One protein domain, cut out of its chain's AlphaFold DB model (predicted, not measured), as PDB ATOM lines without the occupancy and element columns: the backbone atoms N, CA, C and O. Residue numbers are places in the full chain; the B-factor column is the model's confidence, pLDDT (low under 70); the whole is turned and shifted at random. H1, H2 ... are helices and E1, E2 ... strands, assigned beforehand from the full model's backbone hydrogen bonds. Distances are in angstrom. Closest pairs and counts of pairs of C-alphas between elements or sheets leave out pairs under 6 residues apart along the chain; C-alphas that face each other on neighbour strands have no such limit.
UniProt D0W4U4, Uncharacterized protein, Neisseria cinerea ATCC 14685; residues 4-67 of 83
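This is residues 4 to 67 of the 83 residues of an uncharacterized protein of Neisseria cinerea ATCC 14685 (UniProt D0W4U4). A strongly twisted wall of four strands, E1 to E4, has two helices, H1 and H2, joined in a corner near one end of it, while a short helix, H3, sits beyond the other end, just after E4. H1 packs beside E3 and E2, and the last residue of H2 comes near the end of E2. The printed part has 64 residues, with three named helices and four named strands in the order H1, H2, E1, E2, E3, E4, H3. The sheet is mixed, in the order E3, E2, E1, E4, and the class is mixed, helices and strands. The whole is compact, with a radius of gyration of the C-alphas of 11.4 A and spans of 29 by 26 by 18 A.

Find C-alpha 4 at (229.498, 198.285, 206.047); from there H1 runs through residues 4 to 13, 14.1 A long. H2 takes residues 16 to 23, 10.5 A. Go on to C-alpha 29 at (227.905, 186.379, 196.057), where E1 begins; it covers residues 29 to 34, 16.3 A. E2 is residues 37 to 43, 18.4 A, and E3 residues 49 to 51. E4 is residues 58 to 62, 13.3 A, and H3 is residues 64 to 67, ending at C-alpha 67 at (242.796, 203.432, 198.695).

Look first at the sheet, where E1, E2 and E3 form a meander, each strand the antiparallel neighbour of the one before. In the hairpin E1 and E2, N 32 and O 39 are 2.7 A apart, within hydrogen-bond range. In the hairpin E2 and E3, N 50 and O 42 are within it at 2.8 A. E4 is parallel to E1, at 15 degrees, with N 33 and O 60 within hydrogen-bond range at 2.9 A. H1 is on the sheet at the sheet's level, with a height over the sheet of 2.4 A; its closest C-alphas to E3 are those of Asn 9 and Leu 49, 6.4 A apart. H1 and H2 only just touch, only at the corner by their link, with 3 pairs of C-alphas within 8 A, the closest those of Ile 12 and Arg 19 at 5.8 A. They run opposite ways at a steep tilt of 60 degrees. H2 and H3 are not on the sheet, and they are apart. In H1 and H2 every O i to N i+4 pair is within hydrogen-bond range; H3 is too short for such a pair.

The two C-alphas farthest apart are those of Glu 45 and Ser 65, at 31.9 A. The printed part has no cut. No link is long; E3 to E4 is short, the others tight. Look at residues 64 to 67 for pLDDT under 70; the mean of the printed part is 87.0.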
ATOM      1  N   LEU A   4     228.923 197.929 207.342       83.00
ATOM      2  CA  LEU A   4     229.498 198.285 206.047       83.00
ATOM      3  C   LEU A   4     228.487 198.232 204.896       83.00
ATOM      4  O   LEU A   4     228.646 198.982 203.939       83.00
ATOM      5  N   PHE A   5     227.437 197.404 204.981       87.88
ATOM      6  CA  PHE A   5     226.438 197.316 203.907       87.88
ATOM      7  C   PHE A   5     225.739 198.653 203.628       87.88
ATOM      8  O   PHE A   5     225.718 199.056 202.467       87.88
ATOM      9  N   PRO A   6     225.234 199.388 204.642       89.94
ATOM     10  CA  PRO A   6     224.645 200.705 204.410       89.94
ATOM     11  C   PRO A   6     225.615 201.690 203.749       89.94
ATOM     12  O   PRO A   6     225.215 202.426 202.855       89.94
ATOM     13  N   ILE A   7     226.894 201.680 204.145       88.62
ATOM     14  CA  ILE A   7     227.914 202.587 203.597       88.62
ATOM     15  C   ILE A   7     228.177 202.268 202.124       88.62
ATOM     16  O   ILE A   7     228.160 203.168 201.289       88.62
ATOM     17  N   ILE A   8     228.389 200.993 201.785       88.69
ATOM     18  CA  ILE A   8     228.653 200.604 200.395       88.69
ATOM     19  C   ILE A   8     227.419 200.829 199.523       88.69
ATOM     20  O   ILE A   8     227.545 201.390 198.439       88.69
ATOM     21  N   ASN A   9     226.225 200.478 200.000       93.19
ATOM     22  CA  ASN A   9     224.996 200.725 199.247       93.19
ATOM     23  C   ASN A   9     224.746 202.221 199.037       93.19
ATOM     24  O   ASN A   9     224.274 202.603 197.971       93.19
ATOM     25  N   HIS A  10     225.129 203.074 199.991       91.81
ATOM     26  CA  HIS A  10     225.086 204.519 199.801       91.81
ATOM     27  C   HIS A  10     226.032 204.985 198.680       91.81
ATOM     28  O   HIS A  10     225.639 205.808 197.859       91.81
ATOM     29  N   LEU A  11     227.245 204.427 198.583       90.00
ATOM     30  CA  LEU A  11     228.183 204.723 197.488       90.00
ATOM     31  C   LEU A  11     227.683 204.211 196.127       90.00
ATOM     32  O   LEU A  11     227.831 204.895 195.115       90.00
ATOM     33  N   ILE A  12     227.069 203.024 196.097       92.44
ATOM     34  CA  ILE A  12     226.444 202.466 194.888       92.44
ATOM     35  C   ILE A  12     225.290 203.367 194.434       92.44
ATOM     36  O   ILE A  12     225.181 203.691 193.257       92.44
ATOM     37  N   GLN A  13     224.458 203.830 195.369       94.38
ATOM     38  CA  GLN A  13     223.330 204.713 195.074       94.38
ATOM     39  C   GLN A  13     223.766 206.043 194.436       94.38
ATOM     40  O   GLN A  13     223.012 206.610 193.649       94.38
ATOM     41  N   GLN A  14     224.974 206.530 194.739       95.31
ATOM     42  CA  GLN A  14     225.531 207.742 194.128       95.31
ATOM     43  C   GLN A  14     225.885 207.565 192.638       95.31
ATOM     44  O   GLN A  14     226.020 208.567 191.941       95.31
ATOM     45  N   ASN A  15     226.016 206.327 192.141       93.12
ATOM     46  CA  ASN A  15     226.406 206.015 190.761       93.12
ATOM     47  C   ASN A  15     225.369 205.082 190.099       93.12
ATOM     48  O   ASN A  15     225.559 203.863 190.079       93.12
ATOM     49  N   PRO A  16     224.261 205.628 189.560       91.56
ATOM     50  CA  PRO A  16     223.156 204.829 189.024       91.56
ATOM     51  C   PRO A  16     223.553 203.943 187.835       91.56
ATOM     52  O   PRO A  16     223.026 202.837 187.726       91.56
ATOM     53  N   ASP A  17     224.504 204.377 187.003       94.12
ATOM     54  CA  ASP A  17     225.017 203.582 185.880       94.12
ATOM     55  C   ASP A  17     225.729 202.320 186.390       94.12
ATOM     56  O   ASP A  17     225.357 201.203 186.035       94.12
ATOM     57  N   SER A  18     226.667 202.481 187.331       90.88
ATOM     58  CA  SER A  18     227.353 201.353 187.976       90.88
ATOM     59  C   SER A  18     226.386 200.438 188.727       90.88
ATOM     60  O   SER A  18     226.565 199.223 188.730       90.88
ATOM     61  N   ARG A  19     225.333 200.987 189.348       94.81
ATOM     62  CA  ARG A  19     224.274 200.174 189.965       94.81
ATOM     63  C   ARG A  19     223.554 199.310 188.924       94.81
ATOM     64  O   ARG A  19     223.318 198.134 189.180       94.81
ATOM     65  N   SER A  20     223.228 199.864 187.757       94.00
ATOM     66  CA  SER A  20     222.596 199.104 186.672       94.00
ATOM     67  C   SER A  20     223.510 198.003 186.130       94.00
ATOM     68  O   SER A  20     223.035 196.912 185.827       94.00
ATOM     69  N   GLU A  21     224.814 198.259 186.030       94.38
ATOM     70  CA  GLU A  21     225.792 197.232 185.650       94.38
ATOM     71  C   GLU A  21     225.873 196.115 186.698       94.38
ATOM     72  O   GLU A  21     225.921 194.938 186.345       94.38
ATOM     73  N   LEU A  22     225.826 196.460 187.989       92.94
ATOM     74  CA  LEU A  22     225.807 195.483 189.078       92.94
ATOM     75  C   LEU A  22     224.545 194.613 189.060       92.94
ATOM     76  O   LEU A  22     224.645 193.415 189.311       92.94
ATOM     77  N   ALA A  23     223.382 195.173 188.718       94.00
ATOM     78  CA  ALA A  23     222.129 194.421 188.611       94.00
ATOM     79  C   ALA A  23     222.214 193.247 187.615       94.00
ATOM     80  O   ALA A  23     221.583 192.212 187.826       94.00
ATOM     81  N   ALA A  24     223.054 193.344 186.575       94.25
ATOM     82  CA  ALA A  24     223.296 192.241 185.638       94.25
ATOM     83  C   ALA A  24     223.966 191.013 186.291       94.25
ATOM     84  O   ALA A  24     223.939 189.917 185.731       94.25
ATOM     85  N   PHE A  25     224.544 191.182 187.482       93.06
ATOM     86  CA  PHE A  25     225.160 190.130 188.290       93.06
ATOM     87  C   PHE A  25     224.307 189.751 189.506       93.06
ATOM     88  O   PHE A  25     224.847 189.266 190.503       93.06
ATOM     89  N   ALA A  26     222.991 189.972 189.441       93.12
ATOM     90  CA  ALA A  26     222.064 189.555 190.483       93.12
ATOM     91  C   ALA A  26     222.320 188.104 190.921       93.12
ATOM     92  O   ALA A  26     222.685 187.229 190.131       93.12
ATOM     93  N   ASP A  27     222.162 187.876 192.219       92.00
ATOM     94  CA  ASP A  27     222.347 186.599 192.908       92.00
ATOM     95  C   ASP A  27     223.774 186.081 193.030       92.00
ATOM     96  O   ASP A  27     224.008 185.116 193.763       92.00
ATOM     97  N   LYS A  28     224.746 186.768 192.430       93.00
ATOM     98  CA  LYS A  28     226.155 186.483 192.682       93.00
ATOM     99  C   LYS A  28     226.560 186.938 194.075       93.00
ATOM    100  O   LYS A  28     226.214 188.032 194.530       93.00
ATOM    101  N   THR A  29     227.318 186.084 194.752       93.25
ATOM    102  CA  THR A  29     227.905 186.379 196.057       93.25
ATOM    103  C   THR A  29     229.329 186.886 195.872       93.25
ATOM    104  O   THR A  29     230.172 186.233 195.262       93.25
ATOM    105  N   LEU A  30     229.609 188.054 196.432       91.19
ATOM    106  CA  LEU A  30     230.879 188.753 196.343       91.19
ATOM    107  C   LEU A  30     231.519 188.852 197.728       91.19
ATOM    108  O   LEU A  30     230.878 189.292 198.685       91.19
ATOM    109  N   ALA A  31     232.798 188.505 197.820       90.69
ATOM    110  CA  ALA A  31     233.651 188.846 198.949       90.69
ATOM    111  C   ALA A  31     234.517 190.060 198.591       90.69
ATOM    112  O   ALA A  31     235.247 190.060 197.604       90.69
ATOM    113  N   LEU A  32     234.451 191.101 199.409       87.25
ATOM    114  CA  LEU A  32     235.289 192.286 199.325       87.25
ATOM    115  C   LEU A  32     236.271 192.277 200.487       87.25
ATOM    116  O   LEU A  32     235.866 192.227 201.649       87.25
ATOM    117  N   ASN A  33     237.558 192.367 200.173       86.88
ATOM    118  CA  ASN A  33     238.618 192.532 201.154       86.88
ATOM    119  C   ASN A  33     239.308 193.878 200.923       86.88
ATOM    120  O   ASN A  33     239.987 194.076 199.916       86.88
ATOM    121  N   ILE A  34     239.107 194.823 201.834       81.50
ATOM    122  CA  ILE A  34     239.593 196.198 201.711       81.50
ATOM    123  C   ILE A  34     240.417 196.525 202.949       81.50
ATOM    124  O   ILE A  34     239.865 196.693 204.031       81.50
ATOM    125  N   ALA A  35     241.739 196.631 202.791       75.12
ATOM    126  CA  ALA A  35     242.651 197.037 203.869       75.12
ATOM    127  C   ALA A  35     242.453 196.266 205.199       75.12
ATOM    128  O   ALA A  35     242.605 196.829 206.279       75.12
ATOM    129  N   GLY A  36     242.109 194.975 205.121       76.12
ATOM    130  CA  GLY A  36     241.859 194.116 206.286       76.12
ATOM    131  C   GLY A  36     240.390 194.018 206.714       76.12
ATOM    132  O   GLY A  36     240.064 193.169 207.541       76.12
ATOM    133  N   LEU A  37     239.491 194.815 206.133       81.94
ATOM    134  CA  LEU A  37     238.045 194.675 206.302       81.94
ATOM    135  C   LEU A  37     237.503 193.667 205.290       81.94
ATOM    136  O   LEU A  37     237.685 193.844 204.086       81.94
ATOM    137  N   LYS A  38     236.812 192.633 205.775       85.44
ATOM    138  CA  LYS A  38     236.132 191.642 204.935       85.44
ATOM    139  C   LYS A  38     234.623 191.846 204.967       85.44
ATOM    140  O   LYS A  38     234.030 191.958 206.038       85.44
ATOM    141  N   LEU A  39     234.010 191.848 203.791       87.69
ATOM    142  CA  LEU A  39     232.566 191.883 203.609       87.69
ATOM    143  C   LEU A  39     232.169 190.820 202.592       87.69
ATOM    144  O   LEU A  39     232.657 190.853 201.473       87.69
ATOM    145  N   THR A  40     231.245 189.937 202.954       91.88
ATOM    146  CA  THR A  40     230.645 188.987 202.012       91.88
ATOM    147  C   THR A  40     229.178 189.326 201.846       91.88
ATOM    148  O   THR A  40     228.455 189.378 202.840       91.88
ATOM    149  N   GLY A  41     228.739 189.566 200.614       92.00
ATOM    150  CA  GLY A  41     227.360 189.936 200.319       92.00
ATOM    151  C   GLY A  41     226.881 189.441 198.965       92.00
ATOM    152  O   GLY A  41     227.683 189.189 198.074       92.00
ATOM    153  N   ARG A  42     225.565 189.300 198.817       94.62
ATOM    154  CA  ARG A  42     224.908 188.949 197.554       94.62
ATOM    155  C   ARG A  42     224.411 190.206 196.857       94.62
ATOM    156  O   ARG A  42     223.817 191.072 197.507       94.62
ATOM    157  N   ILE A  43     224.640 190.272 195.552       94.44
ATOM    158  CA  ILE A  43     224.113 191.327 194.691       94.44
ATOM    159  C   ILE A  43     222.610 191.097 194.491       94.44
ATOM    160  O   ILE A  43     222.184 189.985 194.178       94.44
ATOM    161  N   THR A  44     221.804 192.129 194.719       94.94
ATOM    162  CA  THR A  44     220.354 192.103 194.501       94.94
ATOM    163  C   THR A  44     220.020 192.415 193.044       94.94
ATOM    164  O   THR A  44     220.839 192.968 192.314       94.94
ATOM    165  N   GLU A  45     218.788 192.128 192.628       95.50
ATOM    166  CA  GLU A  45     218.269 192.486 191.296       95.50
ATOM    167  C   GLU A  45     218.315 193.996 191.014       95.50
ATOM    168  O   GLU A  45     218.374 194.424 189.868       95.50
ATOM    169  N   GLU A  46     218.340 194.819 192.060       94.50
ATOM    170  CA  GLU A  46     218.462 196.276 191.962       94.50
ATOM    171  C   GLU A  46     219.924 196.756 191.915       94.50
ATOM    172  O   GLU A  46     220.173 197.961 191.867       94.50
ATOM    173  N   GLY A  47     220.896 195.837 191.973       92.94
ATOM    174  CA  GLY A  47     222.329 196.139 191.964       92.94
ATOM    175  C   GLY A  47     222.908 196.564 193.318       92.94
ATOM    176  O   GLY A  47     224.010 197.110 193.365       92.94
ATOM    177  N   PHE A  48     222.196 196.333 194.427       94.25
ATOM    178  CA  PHE A  48     222.690 196.592 195.786       94.25
ATOM    179  C   PHE A  48     223.329 195.354 196.413       94.25
ATOM    180  O   PHE A  48     223.171 194.240 195.927       94.25
ATOM    181  N   LEU A  49     224.027 195.531 197.535       92.44
ATOM    182  CA  LEU A  49     224.565 194.428 198.323       92.44
ATOM    183  C   LEU A  49     223.676 194.115 199.526       92.44
ATOM    184  O   LEU A  49     223.303 194.994 200.307       92.44
ATOM    185  N   SER A  50     223.408 192.830 199.712       92.06
ATOM    186  CA  SER A  50     222.703 192.265 200.861       92.06
ATOM    187  C   SER A  50     223.606 191.290 201.613       92.06
ATOM    188  O   SER A  50     224.552 190.736 201.048       92.06
ATOM    189  N   ALA A  51     223.342 191.073 202.901       88.62
ATOM    190  CA  ALA A  51     224.086 190.083 203.671       88.62
ATOM    191  C   ALA A  51     223.840 188.672 203.117       88.62
ATOM    192  O   ALA A  51     222.699 188.287 202.877       88.62
ATOM    193  N   SER A  52     224.913 187.901 202.950       85.94
ATOM    194  CA  SER A  52     224.854 186.501 202.534       85.94
ATOM    195  C   SER A  52     225.762 185.668 203.429       85.94
ATOM    196  O   SER A  52     226.874 186.087 203.750       85.94
ATOM    197  N   ASN A  53     225.284 184.487 203.815       75.56
ATOM    198  CA  ASN A  53     226.062 183.498 204.567       75.56
ATOM    199  C   ASN A  53     226.658 182.413 203.647       75.56
ATOM    200  O   ASN A  53     227.201 181.426 204.138       75.56
ATOM    201  N   GLY A  54     226.511 182.567 202.327       75.06
ATOM    202  CA  GLY A  54     227.039 181.636 201.333       75.06
ATOM    203  C   GLY A  54     228.524 181.844 201.031       75.06
ATOM    204  O   GLY A  54     229.126 182.855 201.401       75.06
ATOM    205  N   PHE A  55     229.107 180.879 200.318       78.38
ATOM    206  CA  PHE A  55     230.430 181.037 199.720       78.38
ATOM    207  C   PHE A  55     230.391 182.130 198.654       78.38
ATOM    208  O   PHE A  55     229.415 182.255 197.918       78.38
ATOM    209  N   ALA A  56     231.452 182.927 198.584       85.50
ATOM    210  CA  ALA A  56     231.570 183.929 197.544       85.50
ATOM    211  C   ALA A  56     231.885 183.258 196.204       85.50
ATOM    212  O   ALA A  56     232.846 182.497 196.103       85.50
ATOM    213  N   ASP A  57     231.105 183.593 195.180       87.19
ATOM    214  CA  ASP A  57     231.389 183.238 193.790       87.19
ATOM    215  C   ASP A  57     232.644 183.963 193.290       87.19
ATOM    216  O   ASP A  57     233.314 183.522 192.359       87.19
ATOM    217  N   THR A  58     232.953 185.123 193.874       86.94
ATOM    218  CA  THR A  58     234.101 185.951 193.500       86.94
ATOM    219  C   THR A  58     234.636 186.717 194.704       86.94
ATOM    220  O   THR A  58     233.868 187.216 195.525       86.94
ATOM    221  N   GLU A  59     235.960 186.857 194.787       90.00
ATOM    222  CA  GLU A  59     236.639 187.690 195.781       90.00
ATOM    223  C   GLU A  59     237.410 188.828 195.101       90.00
ATOM    224  O   GLU A  59     238.215 188.603 194.198       90.00
ATOM    225  N   ILE A  60     237.195 190.060 195.567       85.81
ATOM    226  CA  ILE A  60     237.947 191.243 195.145       85.81
ATOM    227  C   ILE A  60     238.734 191.762 196.341       85.81
ATOM    228  O   ILE A  60     238.171 192.171 197.358       85.81
ATOM    229  N   THR A  61     240.060 191.784 196.201       84.94
ATOM    230  CA  THR A  61     240.962 192.319 197.224       84.94
ATOM    231  C   THR A  61     241.556 193.650 196.781       84.94
ATOM    232  O   THR A  61     242.371 193.714 195.858       84.94
ATOM    233  N   PHE A  62     241.209 194.719 197.490       77.44
ATOM    234  CA  PHE A  62     241.810 196.034 197.319       77.44
ATOM    235  C   PHE A  62     243.070 196.139 198.182       77.44
ATOM    236  O   PHE A  62     243.017 196.167 199.414       77.44
ATOM    237  N   ARG A  63     244.233 196.225 197.527       72.62
ATOM    238  CA  ARG A  63     245.506 196.490 198.210       72.62
ATOM    239  C   ARG A  63     245.487 197.907 198.789       72.62
ATOM    240  O   ARG A  63     245.064 198.846 198.121       72.62
ATOM    241  N   ASN A  64     245.997 198.071 200.010       61.75
ATOM    242  CA  ASN A  64     245.955 199.326 200.778       61.75
ATOM    243  C   ASN A  64     246.549 200.539 200.017       61.75
ATOM    244  O   ASN A  64     246.082 201.668 200.136       61.75
ATOM    245  N   SER A  65     247.519 200.290 199.133       60.09
ATOM    246  CA  SER A  65     248.117 201.295 198.244       60.09
ATOM    247  C   SER A  65     247.160 201.880 197.190       60.09
ATOM    248  O   SER A  65     247.481 202.904 196.589       60.09
ATOM    249  N   ALA A  66     246.010 201.248 196.931       53.25
ATOM    250  CA  ALA A  66     244.997 201.733 195.992       53.25
ATOM    251  C   ALA A  66     243.997 202.706 196.643       53.25
ATOM    252  O   ALA A  66     243.515 203.612 195.972       53.25
ATOM    253  N   VAL A  67     243.742 202.575 197.951       54.06
ATOM    254  CA  VAL A  67     242.796 203.432 198.695       54.06
ATOM    255  C   VAL A  67     243.372 204.841 198.926       54.06
ATOM    256  O   VAL A  67     242.631 205.815 199.000       54.06
TER     257      VAL A  67